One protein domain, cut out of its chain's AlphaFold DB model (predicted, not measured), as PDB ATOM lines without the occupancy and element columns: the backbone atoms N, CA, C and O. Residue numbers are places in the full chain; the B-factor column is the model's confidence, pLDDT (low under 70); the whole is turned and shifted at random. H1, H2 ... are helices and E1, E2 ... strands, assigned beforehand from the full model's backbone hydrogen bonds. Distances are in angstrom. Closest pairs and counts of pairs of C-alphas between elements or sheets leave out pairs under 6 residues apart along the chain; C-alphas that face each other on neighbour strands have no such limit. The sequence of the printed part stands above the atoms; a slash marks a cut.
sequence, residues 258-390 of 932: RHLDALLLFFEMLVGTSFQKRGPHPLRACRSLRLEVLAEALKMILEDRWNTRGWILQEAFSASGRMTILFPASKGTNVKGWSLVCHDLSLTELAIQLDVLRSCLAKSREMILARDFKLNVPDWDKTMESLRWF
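Overview. This is residues 258 to 390 of the 932 residues of the protein "HET domain-containing protein" of Coleophoma crateriformis (UniProt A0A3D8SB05). A two-stranded hairpin, E1 and E2, sits at the beginning of the longest helix, H5, and beyond it H5, H1, H2 and H6 form a cluster of crossed helices, each touching two of the others. The short helices H3 and H4 lead away from H2 and back to the hairpin, and two long loops, residues 272 to 290 and 329 to 348, have no named element. The printed part has 133 residues with six named helices and two named strands, in the order H1 H2 H3 H4 E1 E2 H5 H6; the sheet order is E1 - E2, antiparallel, and the class is mostly helix. The whole is compact and rounded, with a radius of gyration of the C-alphas of 15.1 A and spans of 39 by 35 by 31 A.

Along the chain. Strand E1, residues 323 to 328, is 16.3 A long, and E2, residues 349 to 353, is 12.7 A. H5, residues 354 to 370, is 24.4 A long and begins at C-alpha 354 (48.547, -4.343, -19.450). H1, residues 258 to 271, is 20.1 A long and begins at C-alpha 258 (47.701, -0.634, 1.370). H2, residues 291 to 302, is 16.2 A. H3 is residues 305 to 308, 5.2 A, and H4 residues 310 to 318, 12.6 A. H6, residues 380 to 388, 12.3 A, ends at C-alpha 388 (52.492, 10.556, -19.504).

Arrangement. E1 and E2 are a hairpin, antiparallel at 153 degrees, with N 325 and O 352 2.8 A apart, within hydrogen-bond range. The closest C-alphas of E1 and H5, Thr 324 and Leu 354, are 5.5 A apart. H5 touches H1 with its residues 360 to 364 alone, about perpendicular at 89 degrees; the closest C-alphas, Phe 267 and Cys 360, are 6.3 A apart. H1, with residues 258 to 263 alone, touches H2, about perpendicular at 83 degrees, closest at the C-alphas of His 259 and Ala 297, 5.0 A. H6 touches H2 at a steep tilt of 60 degrees, the same way, with the C-alphas of Lys 299 and Thr 383 closest, 6.1 A. H6 touches H5 at a steep tilt of 50 degrees, opposite ways, with the C-alphas of Leu 361 and Leu 387 closest, 6.8 A. H3 and H4 are close but not clearly touching, the C-alphas of Trp 306 and Ile 312 being closest at 6.8 A. H2 and H3 meet only through their link; H1 and H6 are apart. In H1, H2, H4, H5 and H6 every O i to N i+4 pair is within hydrogen-bond range; H3 is too short for one.

Size, cuts and confidence. The C-alphas farthest apart, of Ala 285 and Trp 311, are 42.5 A apart. The printed part has no cut. The links H1 to H2 and E1 to E2 are long. Mean pLDDT of the printed part is 80.8; residues 271 to 287, 337 and 372 to 374 are under 70.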
ATOM      1  N   ARG A 258      48.334  -1.942   1.626       91.06
ATOM      2  CA  ARG A 258      47.701  -0.634   1.370       91.06
ATOM      3  C   ARG A 258      47.890  -0.123  -0.061       91.06
ATOM      4  O   ARG A 258      46.977   0.514  -0.583       91.06
ATOM      5  N   HIS A 259      49.043  -0.382  -0.686       91.69
ATOM      6  CA  HIS A 259      49.323   0.043  -2.068       91.69
ATOM      7  C   HIS A 259      48.440  -0.718  -3.042       91.69
ATOM      8  O   HIS A 259      47.809  -0.143  -3.924       91.69
ATOM      9  N   LEU A 260      48.341  -2.016  -2.787       89.25
ATOM     10  CA  LEU A 260      47.441  -2.916  -3.461       89.25
ATOM     11  C   LEU A 260      45.972  -2.461  -3.290       89.25
ATOM     12  O   LEU A 260      45.294  -2.183  -4.284       89.25
ATOM     13  N   ASP A 261      45.487  -2.318  -2.061       88.06
ATOM     14  CA  ASP A 261      44.103  -1.912  -1.790       88.06
ATOM     15  C   ASP A 261      43.742  -0.579  -2.480       88.06
ATOM     16  O   ASP A 261      42.625  -0.429  -2.977       88.06
ATOM     17  N   ALA A 262      44.678   0.377  -2.561       89.88
ATOM     18  CA  ALA A 262      44.467   1.647  -3.259       89.88
ATOM     19  C   ALA A 262      44.249   1.470  -4.773       89.88
ATOM     20  O   ALA A 262      43.354   2.108  -5.334       89.88
ATOM     21  N   LEU A 263      45.017   0.590  -5.428       89.31
ATOM     22  CA  LEU A 263      44.846   0.273  -6.851       89.31
ATOM     23  C   LEU A 263      43.496  -0.399  -7.120       89.31
ATOM     24  O   LEU A 263      42.802  -0.018  -8.065       89.31
ATOM     25  N   LEU A 264      43.098  -1.358  -6.277       84.69
ATOM     26  CA  LEU A 264      41.801  -2.028  -6.394       84.69
ATOM     27  C   LEU A 264      40.644  -1.036  -6.228       84.69
ATOM     28  O   LEU A 264      39.754  -0.996  -7.075       84.69
ATOM     29  N   LEU A 265      40.662  -0.223  -5.165       84.31
ATOM     30  CA  LEU A 265      39.616   0.774  -4.908       84.31
ATOM     31  C   LEU A 265      39.477   1.749  -6.080       84.31
ATOM     32  O   LEU A 265      38.363   2.068  -6.491       84.31
ATOM     33  N   PHE A 266      40.603   2.197  -6.640       86.19
ATOM     34  CA  PHE A 266      40.584   3.075  -7.801       86.19
ATOM     35  C   PHE A 266      39.997   2.381  -9.038       86.19
ATOM     36  O   PHE A 266      39.126   2.947  -9.697       86.19
ATOM     37  N   PHE A 267      40.407   1.145  -9.329       83.19
ATOM     38  CA  PHE A 267      39.854   0.374 -10.444       83.19
ATOM     39  C   PHE A 267      38.336   0.165 -10.313       83.19
ATOM     40  O   PHE A 267      37.600   0.383 -11.275       83.19
ATOM     41  N   GLU A 268      37.840  -0.176  -9.120       78.12
ATOM     42  CA  GLU A 268      36.397  -0.325  -8.889       78.12
ATOM     43  C   GLU A 268      35.632   0.993  -9.073       78.12
ATOM     44  O   GLU A 268      34.523   0.983  -9.612       78.12
ATOM     45  N   MET A 269      36.230   2.133  -8.702       78.50
ATOM     46  CA  MET A 269      35.656   3.458  -8.975       78.50
ATOM     47  C   MET A 269      35.574   3.773 -10.475       78.50
ATOM     48  O   MET A 269      34.612   4.411 -10.897       78.50
ATOM     49  N   LEU A 270      36.564   3.352 -11.272       74.38
ATOM     50  CA  LEU A 270      36.571   3.584 -12.722       74.38
ATOM     51  C   LEU A 270      35.503   2.779 -13.453       74.38
ATOM     52  O   LEU A 270      34.876   3.263 -14.390       74.38
ATOM     53  N   VAL A 271      35.347   1.527 -13.046       67.06
ATOM     54  CA  VAL A 271      34.544   0.533 -13.752       67.06
ATOM     55  C   VAL A 271      33.080   0.542 -13.301       67.06
ATOM     56  O   VAL A 271      32.179   0.184 -14.069       67.06
ATOM     57  N   GLY A 272      32.825   0.926 -12.049       63.50
ATOM     58  CA  GLY A 272      31.502   0.851 -11.439       63.50
ATOM     59  C   GLY A 272      30.947  -0.581 -11.413       63.50
ATOM     60  O   GLY A 272      31.663  -1.548 -11.147       63.50
ATOM     61  N   THR A 273      29.649  -0.728 -11.699       55.81
ATOM     62  CA  THR A 273      28.931  -2.020 -11.736       55.81
ATOM     63  C   THR A 273      28.950  -2.701 -13.111       55.81
ATOM     64  O   THR A 273      28.191  -3.640 -13.331       55.81
ATOM     65  N   SER A 274      29.777  -2.229 -14.051       52.28
ATOM     66  CA  SER A 274      29.652  -2.550 -15.483       52.28
ATOM     67  C   SER A 274      30.160  -3.942 -15.901       52.28
ATOM     68  O   SER A 274      29.876  -4.366 -17.017       52.28
ATOM     69  N   PHE A 275      30.882  -4.680 -15.046       56.78
ATOM     70  CA  PHE A 275      31.348  -6.044 -15.359       56.78
ATOM     71  C   PHE A 275      30.531  -7.131 -14.659       56.78
ATOM     72  O   PHE A 275      30.163  -7.006 -13.488       56.78
ATOM     73  N   GLN A 276      30.315  -8.248 -15.362       55.94
ATOM     74  CA  GLN A 276      29.735  -9.460 -14.784       55.94
ATOM     75  C   GLN A 276      30.788 -10.155 -13.903       55.94
ATOM     76  O   GLN A 276      31.702 -10.805 -14.401       55.94
ATOM     77  N   LYS A 277      30.679  -9.995 -12.577       61.50
ATOM     78  CA  LYS A 277      31.599 -10.586 -11.585       61.50
ATOM     79  C   LYS A 277      31.097 -11.951 -11.091       61.50
ATOM     80  O   LYS A 277      29.892 -12.176 -10.956       61.50
ATOM     81  N   ARG A 278      32.017 -12.848 -10.719       54.56
ATOM     82  CA  ARG A 278      31.688 -14.153 -10.113       54.56
ATOM     83  C   ARG A 278      31.482 -14.039  -8.593       54.56
ATOM     84  O   ARG A 278      32.446 -14.097  -7.850       54.56
ATOM     85  N   GLY A 279      30.250 -13.944  -8.093       53.06
ATOM     86  CA  GLY A 279      29.961 -13.972  -6.641       53.06
ATOM     87  C   GLY A 279      29.876 -12.594  -5.945       53.06
ATOM     88  O   GLY A 279      29.873 -11.567  -6.621       53.06
ATOM     89  N   PRO A 280      29.722 -12.556  -4.601       48.28
ATOM     90  CA  PRO A 280      29.379 -11.338  -3.850       48.28
ATOM     91  C   PRO A 280      30.541 -10.332  -3.701       48.28
ATOM     92  O   PRO A 280      31.706 -10.718  -3.682       48.28
ATOM     93  N   HIS A 281      30.209  -9.037  -3.549       53.28
ATOM     94  CA  HIS A 281      31.170  -7.925  -3.431       53.28
ATOM     95  C   HIS A 281      32.069  -8.088  -2.184       53.28
ATOM     96  O   HIS A 281      31.540  -8.091  -1.068       53.28
ATOM     97  N   PRO A 282      33.402  -8.181  -2.326       51.16
ATOM     98  CA  PRO A 282      34.306  -8.358  -1.188       51.16
ATOM     99  C   PRO A 282      34.475  -7.070  -0.372       51.16
ATOM    100  O   PRO A 282      34.768  -7.120   0.820       51.16
ATOM    101  N   LEU A 283      34.226  -5.910  -0.984       55.53
ATOM    102  CA  LEU A 283      34.332  -4.602  -0.347       55.53
ATOM    103  C   LEU A 283      32.947  -3.945  -0.278       55.53
ATOM    104  O   LEU A 283      32.570  -3.166  -1.145       55.53
ATOM    105  N   ARG A 284      32.152  -4.305   0.739       49.94
ATOM    106  CA  ARG A 284      30.913  -3.591   1.128       49.94
ATOM    107  C   ARG A 284      31.160  -2.482   2.161       49.94
ATOM    108  O   ARG A 284      30.221  -1.806   2.566       49.94
ATOM    109  N   ALA A 285      32.404  -2.292   2.597       48.44
ATOM    110  CA  ALA A 285      32.764  -1.258   3.559       48.44
ATOM    111  C   ALA A 285      33.229   0.008   2.830       48.44
ATOM    112  O   ALA A 285      34.122  -0.054   1.989       48.44
ATOM    113  N   CYS A 286      32.627   1.145   3.179       50.53
ATOM    114  CA  CYS A 286      32.969   2.487   2.716       50.53
ATOM    115  C   CYS A 286      34.435   2.818   3.072       50.53
ATOM    116  O   CYS A 286      34.716   3.359   4.140       50.53
ATOM    117  N   ARG A 287      35.391   2.424   2.224       64.62
ATOM    118  CA  ARG A 287      36.808   2.782   2.363       64.62
ATOM    119  C   ARG A 287      37.083   4.017   1.514       64.62
ATOM    120  O   ARG A 287      36.723   4.058   0.341       64.62
ATOM    121  N   SER A 288      37.721   5.022   2.101       74.56
ATOM    122  CA  SER A 288      38.154   6.212   1.372       74.56
ATOM    123  C   SER A 288      39.460   5.931   0.626       74.56
ATOM    124  O   SER A 288      40.435   5.441   1.198       74.56
ATOM    125  N   LEU A 289      39.494   6.253  -0.669       84.38
ATOM    126  CA  LEU A 289      40.721   6.202  -1.460       84.38
ATOM    127  C   LEU A 289      41.677   7.312  -0.997       84.38
ATOM    128  O   LEU A 289      41.394   8.499  -1.178       84.38
ATOM    129  N   ARG A 290      42.826   6.931  -0.429       88.06
ATOM    130  CA  ARG A 290      43.919   7.866  -0.124       88.06
ATOM    131  C   ARG A 290      44.775   8.097  -1.366       88.06
ATOM    132  O   ARG A 290      45.499   7.201  -1.791       88.06
ATOM    133  N   LEU A 291      44.729   9.315  -1.907       86.50
ATOM    134  CA  LEU A 291      45.459   9.681  -3.128       86.50
ATOM    135  C   LEU A 291      46.982   9.573  -2.987       86.50
ATOM    136  O   LEU A 291      47.637   9.197  -3.949       86.50
ATOM    137  N   GLU A 292      47.536   9.838  -1.804       88.81
ATOM    138  CA  GLU A 292      48.972   9.659  -1.526       88.81
ATOM    139  C   GLU A 292      49.398   8.195  -1.665       88.81
ATOM    140  O   GLU A 292      50.390   7.899  -2.318       88.81
ATOM    141  N   VAL A 293      48.604   7.266  -1.123       91.50
ATOM    142  CA  VAL A 293      48.894   5.824  -1.199       91.50
ATOM    143  C   VAL A 293      48.743   5.317  -2.632       91.50
ATOM    144  O   VAL A 293      49.532   4.486  -3.073       91.50
ATOM    145  N   LEU A 294      47.758   5.838  -3.373       90.81
ATOM    146  CA  LEU A 294      47.643   5.571  -4.804       90.81
ATOM    147  C   LEU A 294      48.886   6.085  -5.543       90.81
ATOM    148  O   LEU A 294      49.483   5.330  -6.295       90.81
ATOM    149  N   ALA A 295      49.310   7.326  -5.302       90.31
ATOM    150  CA  ALA A 295      50.492   7.911  -5.934       90.31
ATOM    151  C   ALA A 295      51.780   7.120  -5.635       90.31
ATOM    152  O   ALA A 295      52.552   6.864  -6.558       90.31
ATOM    153  N   GLU A 296      51.974   6.657  -4.393       91.88
ATOM    154  CA  GLU A 296      53.057   5.731  -4.025       91.88
ATOM    155  C   GLU A 296      52.995   4.426  -4.839       91.88
ATOM    156  O   GLU A 296      54.005   3.996  -5.394       91.88
ATOM    157  N   ALA A 297      51.808   3.820  -4.964       92.88
ATOM    158  CA  ALA A 297      51.627   2.587  -5.732       92.88
ATOM    159  C   ALA A 297      51.914   2.787  -7.232       92.88
ATOM    160  O   ALA A 297      52.565   1.948  -7.852       92.88
ATOM    161  N   LEU A 298      51.474   3.908  -7.819       91.94
ATOM    162  CA  LEU A 298      51.774   4.245  -9.216       91.94
ATOM    163  C   LEU A 298      53.277   4.463  -9.415       91.94
ATOM    164  O   LEU A 298      53.829   3.977 -10.398       91.94
ATOM    165  N   LYS A 299      53.945   5.138  -8.470       91.69
ATOM    166  CA  LYS A 299      55.399   5.331  -8.494       91.69
ATOM    167  C   LYS A 299      56.136   3.987  -8.515       91.69
ATOM    168  O   LYS A 299      56.954   3.778  -9.401       91.69
ATOM    169  N   MET A 300      55.769   3.044  -7.640       92.56
ATOM    170  CA  MET A 300      56.351   1.689  -7.620       92.56
ATOM    171  C   MET A 300      56.222   0.955  -8.962       92.56
ATOM    172  O   MET A 300      57.142   0.254  -9.382       92.56
ATOM    173  N   ILE A 301      55.078   1.100  -9.640       92.75
ATOM    174  CA  ILE A 301      54.850   0.492 -10.957       92.75
ATOM    175  C   ILE A 301      55.735   1.159 -12.006       92.75
ATOM    176  O   ILE A 301      56.368   0.457 -12.785       92.75
ATOM    177  N   LEU A 302      55.775   2.493 -12.037       90.75
ATOM    178  CA  LEU A 302      56.487   3.269 -13.054       90.75
ATOM    179  C   LEU A 302      58.011   3.165 -12.931       90.75
ATOM    180  O   LEU A 302      58.695   3.175 -13.951       90.75
ATOM    181  N   GLU A 303      58.532   3.026 -11.713       90.62
ATOM    182  CA  GLU A 303      59.968   2.878 -11.441       90.62
ATOM    183  C   GLU A 303      60.512   1.471 -11.731       90.62
ATOM    184  O   GLU A 303      61.727   1.269 -11.678       90.62
ATOM    185  N   ASP A 304      59.654   0.500 -12.073       91.56
ATOM    186  CA  ASP A 304      60.123  -0.816 -12.503       91.56
ATOM    187  C   ASP A 304      61.032  -0.682 -13.738       91.56
ATOM    188  O   ASP A 304      60.700  -0.000 -14.716       91.56
ATOM    189  N   ARG A 305      62.176  -1.378 -13.717       87.94
ATOM    190  CA  ARG A 305      63.142  -1.391 -14.825       87.94
ATOM    191  C   ARG A 305      62.492  -1.830 -16.136       87.94
ATOM    192  O   ARG A 305      62.958  -1.397 -17.188       87.94
ATOM    193  N   TRP A 306      61.441  -2.649 -16.100       91.19
ATOM    194  CA  TRP A 306      60.670  -3.047 -17.277       91.19
ATOM    195  C   TRP A 306      60.225  -1.820 -18.094       91.19
ATOM    196  O   TRP A 306      60.382  -1.782 -19.310       91.19
ATOM    197  N   ASN A 307      59.847  -0.720 -17.436       89.25
ATOM    198  CA  ASN A 307      59.447   0.513 -18.123       89.25
ATOM    199  C   ASN A 307      60.611   1.317 -18.721       89.25
ATOM    200  O   ASN A 307      60.380   2.356 -19.332       89.25
ATOM    201  N   THR A 308      61.859   0.879 -18.565       85.81
ATOM    202  CA  THR A 308      63.021   1.667 -18.995       85.81
ATOM    203  C   THR A 308      63.572   1.251 -20.353       85.81
ATOM    204  O   THR A 308      64.146   2.103 -21.013       85.81
ATOM    205  N   ARG A 309      63.402   0.006 -20.829       88.12
ATOM    206  CA  ARG A 309      63.996  -0.433 -22.114       88.12
ATOM    207  C   ARG A 309      63.120  -0.097 -23.324       88.12
ATOM    208  O   ARG A 309      61.895  -0.195 -23.265       88.12
ATOM    209  N   GLY A 310      63.762   0.251 -24.442       90.25
ATOM    210  CA  GLY A 310      63.099   0.544 -25.717       90.25
ATOM    211  C   GLY A 310      62.440  -0.683 -26.355       90.25
ATOM    212  O   GLY A 310      61.318  -0.576 -26.838       90.25
ATOM    213  N   TRP A 311      63.082  -1.853 -26.292       92.94
ATOM    214  CA  TRP A 311      62.505  -3.110 -26.794       92.94
ATOM    215  C   TRP A 311      61.195  -3.467 -26.092       92.94
ATOM    216  O   TRP A 311      60.205  -3.771 -26.747       92.94
ATOM    217  N   ILE A 312      61.126  -3.267 -24.776       91.44
ATOM    218  CA  ILE A 312      59.919  -3.543 -23.997       91.44
ATOM    219  C   ILE A 312      58.726  -2.692 -24.441       91.44
ATOM    220  O   ILE A 312      57.605  -3.195 -24.511       91.44
ATOM    221  N   LEU A 313      58.946  -1.416 -24.778       89.56
ATOM    222  CA  LEU A 313      57.891  -0.575 -25.348       89.56
ATOM    223  C   LEU A 313      57.312  -1.218 -26.617       89.56
ATOM    224  O   LEU A 313      56.094  -1.271 -26.780       89.56
ATOM    225  N   GLN A 314      58.178  -1.727 -27.495       90.62
ATOM    226  CA  GLN A 314      57.769  -2.374 -28.736       90.62
ATOM    227  C   GLN A 314      57.044  -3.696 -28.496       90.62
ATOM    228  O   GLN A 314      56.004  -3.928 -29.109       90.62
ATOM    229  N   GLU A 315      57.543  -4.540 -27.600       93.31
ATOM    230  CA  GLU A 315      56.930  -5.822 -27.228       93.31
ATOM    231  C   GLU A 315      55.518  -5.620 -26.657       93.31
ATOM    232  O   GLU A 315      54.557  -6.272 -27.077       93.31
ATOM    233  N   ALA A 316      55.382  -4.659 -25.740       89.06
ATOM    234  CA  ALA A 316      54.125  -4.268 -25.111       89.06
ATOM    235  C   ALA A 316      53.094  -3.764 -26.125       89.06
ATOM    236  O   ALA A 316      51.931  -4.180 -26.106       89.06
ATOM    237  N   PHE A 317      53.544  -2.907 -27.044       85.00
ATOM    238  CA  PHE A 317      52.707  -2.343 -28.092       85.00
ATOM    239  C   PHE A 317      52.290  -3.410 -29.120       85.00
ATOM    240  O   PHE A 317      51.105  -3.540 -29.431       85.00
ATOM    241  N   SER A 318      53.240  -4.242 -29.562       87.25
ATOM    242  CA  SER A 318      53.045  -5.292 -30.576       87.25
ATOM    243  C   SER A 318      52.102  -6.397 -30.106       87.25
ATOM    244  O   SER A 318      51.310  -6.909 -30.897       87.25
ATOM    245  N   ALA A 319      52.111  -6.719 -28.809       85.12
ATOM    246  CA  ALA A 319      51.185  -7.689 -28.228       85.12
ATOM    247  C   ALA A 319      49.700  -7.297 -28.393       85.12
ATOM    248  O   ALA A 319      48.826  -8.132 -28.156       85.12
ATOM    249  N   SER A 320      49.389  -6.053 -28.798       73.06
ATOM    250  CA  SER A 320      48.042  -5.608 -29.205       73.06
ATOM    251  C   SER A 320      46.960  -5.966 -28.171       73.06
ATOM    252  O   SER A 320      45.897  -6.500 -28.480       73.06
ATOM    253  N   GLY A 321      47.273  -5.738 -26.891       74.69
ATOM    254  CA  GLY A 321      46.365  -6.010 -25.773       74.69
ATOM    255  C   GLY A 321      46.278  -7.476 -25.323       74.69
ATOM    256  O   GLY A 321      45.369  -7.811 -24.562       74.69
ATOM    257  N   ARG A 322      47.197  -8.347 -25.766       81.12
ATOM    258  CA  ARG A 322      47.384  -9.730 -25.265       81.12
ATOM    259  C   ARG A 322      48.508  -9.866 -24.234       81.12
ATOM    260  O   ARG A 322      48.897 -10.982 -23.894       81.12
ATOM    261  N   MET A 323      49.041  -8.750 -23.729       90.75
ATOM    262  CA  MET A 323      50.085  -8.772 -22.705       90.75
ATOM    263  C   MET A 323      49.507  -8.743 -21.287       90.75
ATOM    264  O   MET A 323      48.732  -7.849 -20.933       90.75
ATOM    265  N   THR A 324      49.941  -9.695 -20.462       93.44
ATOM    266  CA  THR A 324      49.663  -9.738 -19.021       93.44
ATOM    267  C   THR A 324      50.936  -9.456 -18.236       93.44
ATOM    268  O   THR A 324      51.961 -10.091 -18.450       93.44
ATOM    269  N   ILE A 325      50.878  -8.505 -17.315       95.19
ATOM    270  CA  ILE A 325      51.983  -8.178 -16.421       95.19
ATOM    271  C   ILE A 325      51.916  -9.073 -15.187       95.19
ATOM    272  O   ILE A 325      50.862  -9.175 -14.555       95.19
ATOM    273  N   LEU A 326      53.037  -9.711 -14.855       95.81
ATOM    274  CA  LEU A 326      53.189 -10.540 -13.666       95.81
ATOM    275  C   LEU A 326      54.014  -9.790 -12.617       95.81
ATOM    276  O   LEU A 326      55.167  -9.431 -12.872       95.81
ATOM    277  N   PHE A 327      53.419  -9.561 -11.446       95.00
ATOM    278  CA  PHE A 327      54.121  -9.030 -10.278       95.00
ATOM    279  C   PHE A 327      54.393 -10.158  -9.276       95.00
ATOM    280  O   PHE A 327      53.449 -10.876  -8.911       95.00
ATOM    281  N   PRO A 328      55.624 -10.266  -8.744       93.06
ATOM    282  CA  PRO A 328      55.904 -11.164  -7.638       93.06
ATOM    283  C   PRO A 328      54.989 -10.864  -6.444       93.06
ATOM    284  O   PRO A 328      54.797  -9.708  -6.054       93.06
ATOM    285  N   ALA A 329      54.406 -11.911  -5.863       86.50
ATOM    286  CA  ALA A 329      53.538 -11.785  -4.699       86.50
ATOM    287  C   ALA A 329      54.358 -11.829  -3.398       86.50
ATOM    288  O   ALA A 329      55.138 -12.755  -3.168       86.50
ATOM    289  N   SER A 330      54.151 -10.850  -2.512       86.50
ATOM    290  CA  SER A 330      54.732 -10.875  -1.165       86.50
ATOM    291  C   SER A 330      54.082 -11.962  -0.308       86.50
ATOM    292  O   SER A 330      52.903 -12.295  -0.455       86.50
ATOM    293  N   LYS A 331      54.828 -12.491   0.668       81.75
ATOM    294  CA  LYS A 331      54.252 -13.401   1.668       81.75
ATOM    295  C   LYS A 331      53.127 -12.687   2.424       81.75
ATOM    296  O   LYS A 331      53.353 -11.641   3.022       81.75
ATOM    297  N   GLY A 332      51.930 -13.271   2.414       79.19
ATOM    298  CA  GLY A 332      50.757 -12.720   3.101       79.19
ATOM    299  C   GLY A 332      49.929 -11.718   2.289       79.19
ATOM    300  O   GLY A 332      48.964 -11.183   2.830       79.19
ATOM    301  N   THR A 333      50.248 -11.483   1.008       85.06
ATOM    302  CA  THR A 333      49.399 -10.670   0.125       85.06
ATOM    303  C   THR A 333      47.996 -11.275   0.018       85.06
ATOM    304  O   THR A 333      47.831 -12.430  -0.382       85.06
ATOM    305  N   ASN A 334      46.970 -10.486   0.343       84.56
ATOM    306  CA  ASN A 334      45.579 -10.905   0.228       84.56
ATOM    307  C   ASN A 334      44.952 -10.320  -1.036       84.56
ATOM    308  O   ASN A 334      44.671  -9.124  -1.117       84.56
ATOM    309  N   VAL A 335      44.678 -11.198  -1.995       79.50
ATOM    310  CA  VAL A 335      43.993 -10.856  -3.246       79.50
ATOM    311  C   VAL A 335      42.603 -11.478  -3.356       79.50
ATOM    312  O   VAL A 335      42.011 -11.516  -4.427       79.50
ATOM    313  N   LYS A 336      42.039 -12.000  -2.263       74.12
ATOM    314  CA  LYS A 336      40.723 -12.642  -2.312       74.12
ATOM    315  C   LYS A 336      39.659 -11.628  -2.743       74.12
ATOM    316  O   LYS A 336      39.450 -10.622  -2.068       74.12
ATOM    317  N   GLY A 337      38.955 -11.919  -3.837       67.38
ATOM    318  CA  GLY A 337      37.883 -11.056  -4.332       67.38
ATOM    319  C   GLY A 337      38.343  -9.872  -5.183       67.38
ATOM    320  O   GLY A 337      37.539  -9.005  -5.522       67.38
ATOM    321  N   TRP A 338      39.623  -9.810  -5.525       77.56
ATOM    322  CA  TRP A 338      40.163  -8.720  -6.310       77.56
ATOM    323  C   TRP A 338      39.720  -8.783  -7.771       77.56
ATOM    324  O   TRP A 338      39.948  -9.763  -8.467       77.56
ATOM    325  N   SER A 339      39.119  -7.694  -8.245       75.38
ATOM    326  CA  SER A 339      38.647  -7.574  -9.628       75.38
ATOM    327  C   SER A 339      39.734  -7.104 -10.601       75.38
ATOM    328  O   SER A 339      39.636  -7.362 -11.795       75.38
ATOM    329  N   LEU A 340      40.772  -6.431 -10.092       80.31
ATOM    330  CA  LEU A 340      41.909  -5.945 -10.880       80.31
ATOM    331  C   LEU A 340      42.879  -7.071 -11.288       80.31
ATOM    332  O   LEU A 340      43.521  -6.982 -12.330       80.31
ATOM    333  N   VAL A 341      43.004  -8.113 -10.458       85.00
ATOM    334  CA  VAL A 341      43.932  -9.234 -10.673       85.00
ATOM    335  C   VAL A 341      43.196 -10.381 -11.362       85.00
ATOM    336  O   VAL A 341      42.152 -10.846 -10.902       85.00
ATOM    337  N   CYS A 342      43.767 -10.886 -12.452       83.19
ATOM    338  CA  CYS A 342      43.249 -12.046 -13.155       83.19
ATOM    339  C   CYS A 342      43.697 -13.334 -12.455       83.19
ATOM    340  O   CYS A 342      44.747 -13.906 -12.737       83.19
ATOM    341  N   HIS A 343      42.863 -13.803 -11.531       81.31
ATOM    342  CA  HIS A 343      43.093 -15.040 -10.785       81.31
ATOM    343  C   HIS A 343      43.090 -16.321 -11.618       81.31
ATOM    344  O   HIS A 343      43.453 -17.368 -11.083       81.31
ATOM    345  N   ASP A 344      42.617 -16.282 -12.865       80.62
ATOM    346  CA  ASP A 344      42.651 -17.443 -13.755       80.62
ATOM    347  C   ASP A 344      44.065 -17.710 -14.276       80.62
ATOM    348  O   ASP A 344      44.534 -18.847 -14.249       80.62
ATOM    349  N   LEU A 345      44.777 -16.639 -14.639       86.25
ATOM    350  CA  LEU A 345      46.049 -16.706 -15.354       86.25
ATOM    351  C   LEU A 345      47.253 -17.067 -14.479       86.25
ATOM    352  O   LEU A 345      48.214 -17.617 -15.004       86.25
ATOM    353  N   SER A 346      47.245 -16.750 -13.181       89.81
ATOM    354  CA  SER A 346      48.358 -17.096 -12.288       89.81
ATOM    355  C   SER A 346      47.893 -17.467 -10.879       89.81
ATOM    356  O   SER A 346      47.021 -16.823 -10.296       89.81
ATOM    357  N   LEU A 347      48.496 -18.526 -10.340       86.56
ATOM    358  CA  LEU A 347      48.347 -19.022  -8.971       86.56
ATOM    359  C   LEU A 347      49.458 -18.511  -8.047       86.56
ATOM    360  O   LEU A 347      49.274 -18.488  -6.832       86.56
ATOM    361  N   THR A 348      50.612 -18.152  -8.610       84.81
ATOM    362  CA  THR A 348      51.840 -17.822  -7.869       84.81
ATOM    363  C   THR A 348      52.133 -16.325  -7.839       84.81
ATOM    364  O   THR A 348      52.825 -15.854  -6.938       84.81
ATOM    365  N   GLU A 349      51.587 -15.564  -8.787       92.38
ATOM    366  CA  GLU A 349      51.882 -14.144  -8.982       92.38
ATOM    367  C   GLU A 349      50.622 -13.315  -9.239       92.38
ATOM    368  O   GLU A 349      49.560 -13.836  -9.587       92.38
ATOM    369  N   LEU A 350      50.742 -11.995  -9.091       92.38
ATOM    370  CA  LEU A 350      49.660 -11.074  -9.423       92.38
ATOM    371  C   LEU A 350      49.662 -10.834 -10.934       92.38
ATOM    372  O   LEU A 350      50.512 -10.110 -11.450       92.38
ATOM    373  N   ALA A 351      48.708 -11.438 -11.639       91.94
ATOM    374  CA  ALA A 351      48.519 -11.245 -13.073       91.94
ATOM    375  C   ALA A 351      47.564 -10.073 -13.344       91.94
ATOM    376  O   ALA A 351      46.385 -10.141 -12.997       91.94
ATOM    377  N   ILE A 352      48.047  -9.004 -13.976       89.81
ATOM    378  CA  ILE A 352      47.240  -7.831 -14.350       89.81
ATOM    379  C   ILE A 352      47.409  -7.581 -15.846       89.81
ATOM    380  O   ILE A 352      48.525  -7.443 -16.337       89.81
ATOM    381  N   GLN A 353      46.311  -7.498 -16.594       87.06
ATOM    382  CA  GLN A 353      46.383  -7.168 -18.019       87.06
ATOM    383  C   GLN A 353      46.961  -5.764 -18.232       87.06
ATOM    384  O   GLN A 353      46.557  -4.811 -17.560       87.06
ATOM    385  N   LEU A 354      47.867  -5.617 -19.202       87.12
ATOM    386  CA  LEU A 354      48.547  -4.343 -19.450       87.12
ATOM    387  C   LEU A 354      47.566  -3.223 -19.831       87.12
ATOM    388  O   LEU A 354      47.710  -2.100 -19.354       87.12
ATOM    389  N   ASP A 355      46.539  -3.515 -20.632       79.69
ATOM    390  CA  ASP A 355      45.534  -2.516 -21.033       79.69
ATOM    391  C   ASP A 355      44.706  -2.012 -19.836       79.69
ATOM    392  O   ASP A 355      44.376  -0.822 -19.753       79.69
ATOM    393  N   VAL A 356      44.413  -2.895 -18.875       80.56
ATOM    394  CA  VAL A 356      43.748  -2.531 -17.617       80.56
ATOM    395  C   VAL A 356      44.662  -1.637 -16.784       80.56
ATOM    396  O   VAL A 356      44.247  -0.557 -16.359       80.56
ATOM    397  N   LEU A 357      45.926  -2.034 -16.618       86.19
ATOM    398  CA  LEU A 357      46.925  -1.249 -15.894       86.19
ATOM    399  C   LEU A 357      47.120   0.143 -16.518       86.19
ATOM    400  O   LEU A 357      47.090   1.149 -15.807       86.19
ATOM    401  N   ARG A 358      47.235   0.216 -17.850       82.94
ATOM    402  CA  ARG A 358      47.312   1.464 -18.626       82.94
ATOM    403  C   ARG A 358      46.116   2.372 -18.348       82.94
ATOM    404  O   ARG A 358      46.293   3.567 -18.115       82.94
ATOM    405  N   SER A 359      44.906   1.814 -18.354       79.19
ATOM    406  CA  SER A 359      43.670   2.574 -18.126       79.19
ATOM    407  C   SER A 359      43.613   3.139 -16.704       79.19
ATOM    408  O   SER A 359      43.295   4.317 -16.516       79.19
ATOM    409  N   CYS A 360      44.008   2.337 -15.710       82.81
ATOM    410  CA  CYS A 360      44.167   2.788 -14.327       82.81
ATOM    411  C   CYS A 360      45.188   3.929 -14.213       82.81
ATOM    412  O   CYS A 360      44.908   4.950 -13.586       82.81
ATOM    413  N   LEU A 361      46.353   3.797 -14.844       86.31
ATOM    414  CA  LEU A 361      47.409   4.811 -14.826       86.31
ATOM    415  C   LEU A 361      46.934   6.136 -15.453       86.31
ATOM    416  O   LEU A 361      47.014   7.192 -14.819       86.31
ATOM    417  N   ALA A 362      46.355   6.080 -16.655       81.00
ATOM    418  CA  ALA A 362      45.867   7.259 -17.372       81.00
ATOM    419  C   ALA A 362      44.768   8.003 -16.596       81.00
ATOM    420  O   ALA A 362      44.837   9.223 -16.429       81.00
ATOM    421  N   LYS A 363      43.779   7.280 -16.056       82.00
ATOM    422  CA  LYS A 363      42.702   7.901 -15.271       82.00
ATOM    423  C   LYS A 363      43.157   8.390 -13.903       82.00
ATOM    424  O   LYS A 363      42.644   9.405 -13.428       82.00
ATOM    425  N   SER A 364      44.138   7.730 -13.286       83.88
ATOM    426  CA  SER A 364      44.740   8.231 -12.046       83.88
ATOM    427  C   SER A 364      45.371   9.601 -12.277       83.88
ATOM    428  O   SER A 364      45.144  10.522 -11.494       83.88
ATOM    429  N   ARG A 365      46.091   9.764 -13.399       81.81
ATOM    430  CA  ARG A 365      46.688  11.043 -13.808       81.81
ATOM    431  C   ARG A 365      45.643  12.150 -13.925       81.81
ATOM    432  O   ARG A 365      45.819  13.217 -13.345       81.81
ATOM    433  N   GLU A 366      44.560  11.894 -14.664       80.19
ATOM    434  CA  GLU A 366      43.461  12.855 -14.848       80.19
ATOM    435  C   GLU A 366      42.860  13.286 -13.503       80.19
ATOM    436  O   GLU A 366      42.689  14.479 -13.250       80.19
ATOM    437  N   MET A 367      42.586  12.323 -12.618       80.50
ATOM    438  CA  MET A 367      41.997  12.593 -11.307       80.50
ATOM    439  C   MET A 367      42.923  13.422 -10.409       80.50
ATOM    440  O   MET A 367      42.445  14.318  -9.711       80.50
ATOM    441  N   ILE A 368      44.225  13.124 -10.405       79.19
ATOM    442  CA  ILE A 368      45.211  13.844  -9.587       79.19
ATOM    443  C   ILE A 368      45.356  15.289 -10.080       79.19
ATOM    444  O   ILE A 368      45.298  16.212  -9.268       79.19
ATOM    445  N   LEU A 369      45.447  15.498 -11.400       76.25
ATOM    446  CA  LEU A 369      45.532  16.837 -11.999       76.25
ATOM    447  C   LEU A 369      44.273  17.674 -11.742       76.25
ATOM    448  O   LEU A 369      44.373  18.850 -11.406       76.25
ATOM    449  N   ALA A 370      43.083  17.077 -11.855       74.94
ATOM    450  CA  ALA A 370      41.818  17.794 -11.682       74.94
ATOM    451  C   ALA A 370      41.591  18.322 -10.254       74.94
ATOM    452  O   ALA A 370      40.756  19.205 -10.053       74.94
ATOM    453  N   ARG A 371      42.288  17.771  -9.254       70.50
ATOM    454  CA  ARG A 371      42.101  18.121  -7.837       70.50
ATOM    455  C   ARG A 371      43.108  19.142  -7.302       70.50
ATOM    456  O   ARG A 371      42.977  19.501  -6.136       70.50
ATOM    457  N   ASP A 372      44.063  19.594  -8.123       63.94
ATOM    458  CA  ASP A 372      45.099  20.588  -7.773       63.94
ATOM    459  C   ASP A 372      45.768  20.308  -6.407       63.94
ATOM    460  O   ASP A 372      45.966  21.186  -5.565       63.94
ATOM    461  N   PHE A 373      46.025  19.025  -6.131       67.06
ATOM    462  CA  PHE A 373      46.447  18.555  -4.815       67.06
ATOM    463  C   PHE A 373      47.974  18.514  -4.720       67.06
ATOM    464  O   PHE A 373      48.632  17.892  -5.555       67.06
ATOM    465  N   LYS A 374      48.551  19.106  -3.667       69.75
ATOM    466  CA  LYS A 374      49.979  18.937  -3.355       69.75
ATOM    467  C   LYS A 374      50.195  17.576  -2.700       69.75
ATOM    468  O   LYS A 374      49.921  17.407  -1.516       69.75
ATOM    469  N   LEU A 375      50.653  16.602  -3.480       77.25
ATOM    470  CA  LEU A 375      51.037  15.286  -2.970       77.25
ATOM    471  C   LEU A 375      52.429  15.361  -2.336       77.25
ATOM    472  O   LEU A 375      53.364  15.865  -2.954       77.25
ATOM    473  N   ASN A 376      52.579  14.826  -1.123       80.94
ATOM    474  CA  ASN A 376      53.878  14.698  -0.460       80.94
ATOM    475  C   ASN A 376      54.560  13.374  -0.847       80.94
ATOM    476  O   ASN A 376      54.819  12.520  -0.002       80.94
ATOM    477  N   VAL A 377      54.780  13.176  -2.149       79.88
ATOM    478  CA  VAL A 377      55.485  12.010  -2.700       79.88
ATOM    479  C   VAL A 377      56.791  12.507  -3.329       79.88
ATOM    480  O   VAL A 377      56.734  13.380  -4.197       79.88
ATOM    481  N   PRO A 378      57.968  11.992  -2.924       82.38
ATOM    482  CA  PRO A 378      59.242  12.402  -3.513       82.38
ATOM    483  C   PRO A 378      59.269  12.175  -5.029       82.38
ATOM    484  O   PRO A 378      58.769  11.152  -5.502       82.38
ATOM    485  N   ASP A 379      59.878  13.093  -5.780       84.00
ATOM    486  CA  ASP A 379      60.039  13.021  -7.245       84.00
ATOM    487  C   ASP A 379      58.722  12.839  -8.025       84.00
ATOM    488  O   ASP A 379      58.675  12.211  -9.090       84.00
ATOM    489  N   TRP A 380      57.620  13.378  -7.495       84.19
ATOM    490  CA  TRP A 380      56.306  13.235  -8.119       84.19
ATOM    491  C   TRP A 380      56.240  13.844  -9.525       84.19
ATOM    492  O   TRP A 380      55.621  13.252 -10.405       84.19
ATOM    493  N   ASP A 381      56.941  14.949  -9.789       82.06
ATOM    494  CA  ASP A 381      56.973  15.566 -11.123       82.06
ATOM    495  C   ASP A 381      57.576  14.624 -12.180       82.06
ATOM    496  O   ASP A 381      57.001  14.425 -13.252       82.06
ATOM    497  N   LYS A 382      58.677  13.939 -11.840       83.19
ATOM    498  CA  LYS A 382      59.288  12.903 -12.690       83.19
ATOM    499  C   LYS A 382      58.357  11.703 -12.878       83.19
ATOM    500  O   LYS A 382      58.277  11.127 -13.966       83.19
ATOM    501  N   THR A 383      57.629  11.334 -11.825       84.56
ATOM    502  CA  THR A 383      56.627  10.261 -11.875       84.56
ATOM    503  C   THR A 383      55.480  10.635 -12.816       84.56
ATOM    504  O   THR A 383      55.066   9.823 -13.637       84.56
ATOM    505  N   MET A 384      55.011  11.883 -12.769       81.31
ATOM    506  CA  MET A 384      53.968  12.413 -13.650       81.31
ATOM    507  C   MET A 384      54.402  12.478 -15.115       81.31
ATOM    508  O   MET A 384      53.591  12.195 -16.003       81.31
ATOM    509  N   GLU A 385      55.669  12.808 -15.381       80.38
ATOM    510  CA  GLU A 385      56.239  12.713 -16.728       80.38
ATOM    511  C   GLU A 385      56.299  11.252 -17.197       80.38
ATOM    512  O   GLU A 385      55.830  10.935 -18.288       80.38
ATOM    513  N   SER A 386      56.775  10.334 -16.352       83.12
ATOM    514  CA  SER A 386      56.824   8.897 -16.672       83.12
ATOM    515  C   SER A 386      55.427   8.320 -16.932       83.12
ATOM    516  O   SER A 386      55.235   7.532 -17.855       83.12
ATOM    517  N   LEU A 387      54.426   8.775 -16.174       82.81
ATOM    518  CA  LEU A 387      53.023   8.403 -16.331       82.81
ATOM    519  C   LEU A 387      52.438   8.880 -17.670       82.81
ATOM    520  O   LEU A 387      51.620   8.179 -18.263       82.81
ATOM    521  N   ARG A 388      52.867  10.050 -18.168       78.12
ATOM    522  CA  ARG A 388      52.492  10.556 -19.504       78.12
ATOM    523  C   ARG A 388      53.014   9.643 -20.618       78.12
ATOM    524  O   ARG A 388      52.318   9.459 -21.611       78.12
ATOM    525  N   TRP A 389      54.199   9.061 -20.432       77.56
ATOM    526  CA  TRP A 389      54.925   8.276 -21.441       77.56
ATOM    527  C   TRP A 389      54.951   6.763 -21.158       77.56
ATOM    528  O   TRP A 389      55.769   6.028 -21.722       77.56
ATOM    529  N   PHE A 390      54.065   6.276 -20.281       80.81
ATOM    530  CA  PHE A 390      54.052   4.877 -19.846       80.81
ATOM    531  C   PHE A 390      53.773   3.907 -21.000       80.81
ATOM    532  O   PHE A 390      54.487   2.922 -21.174       80.81
TER     533      PHE A 390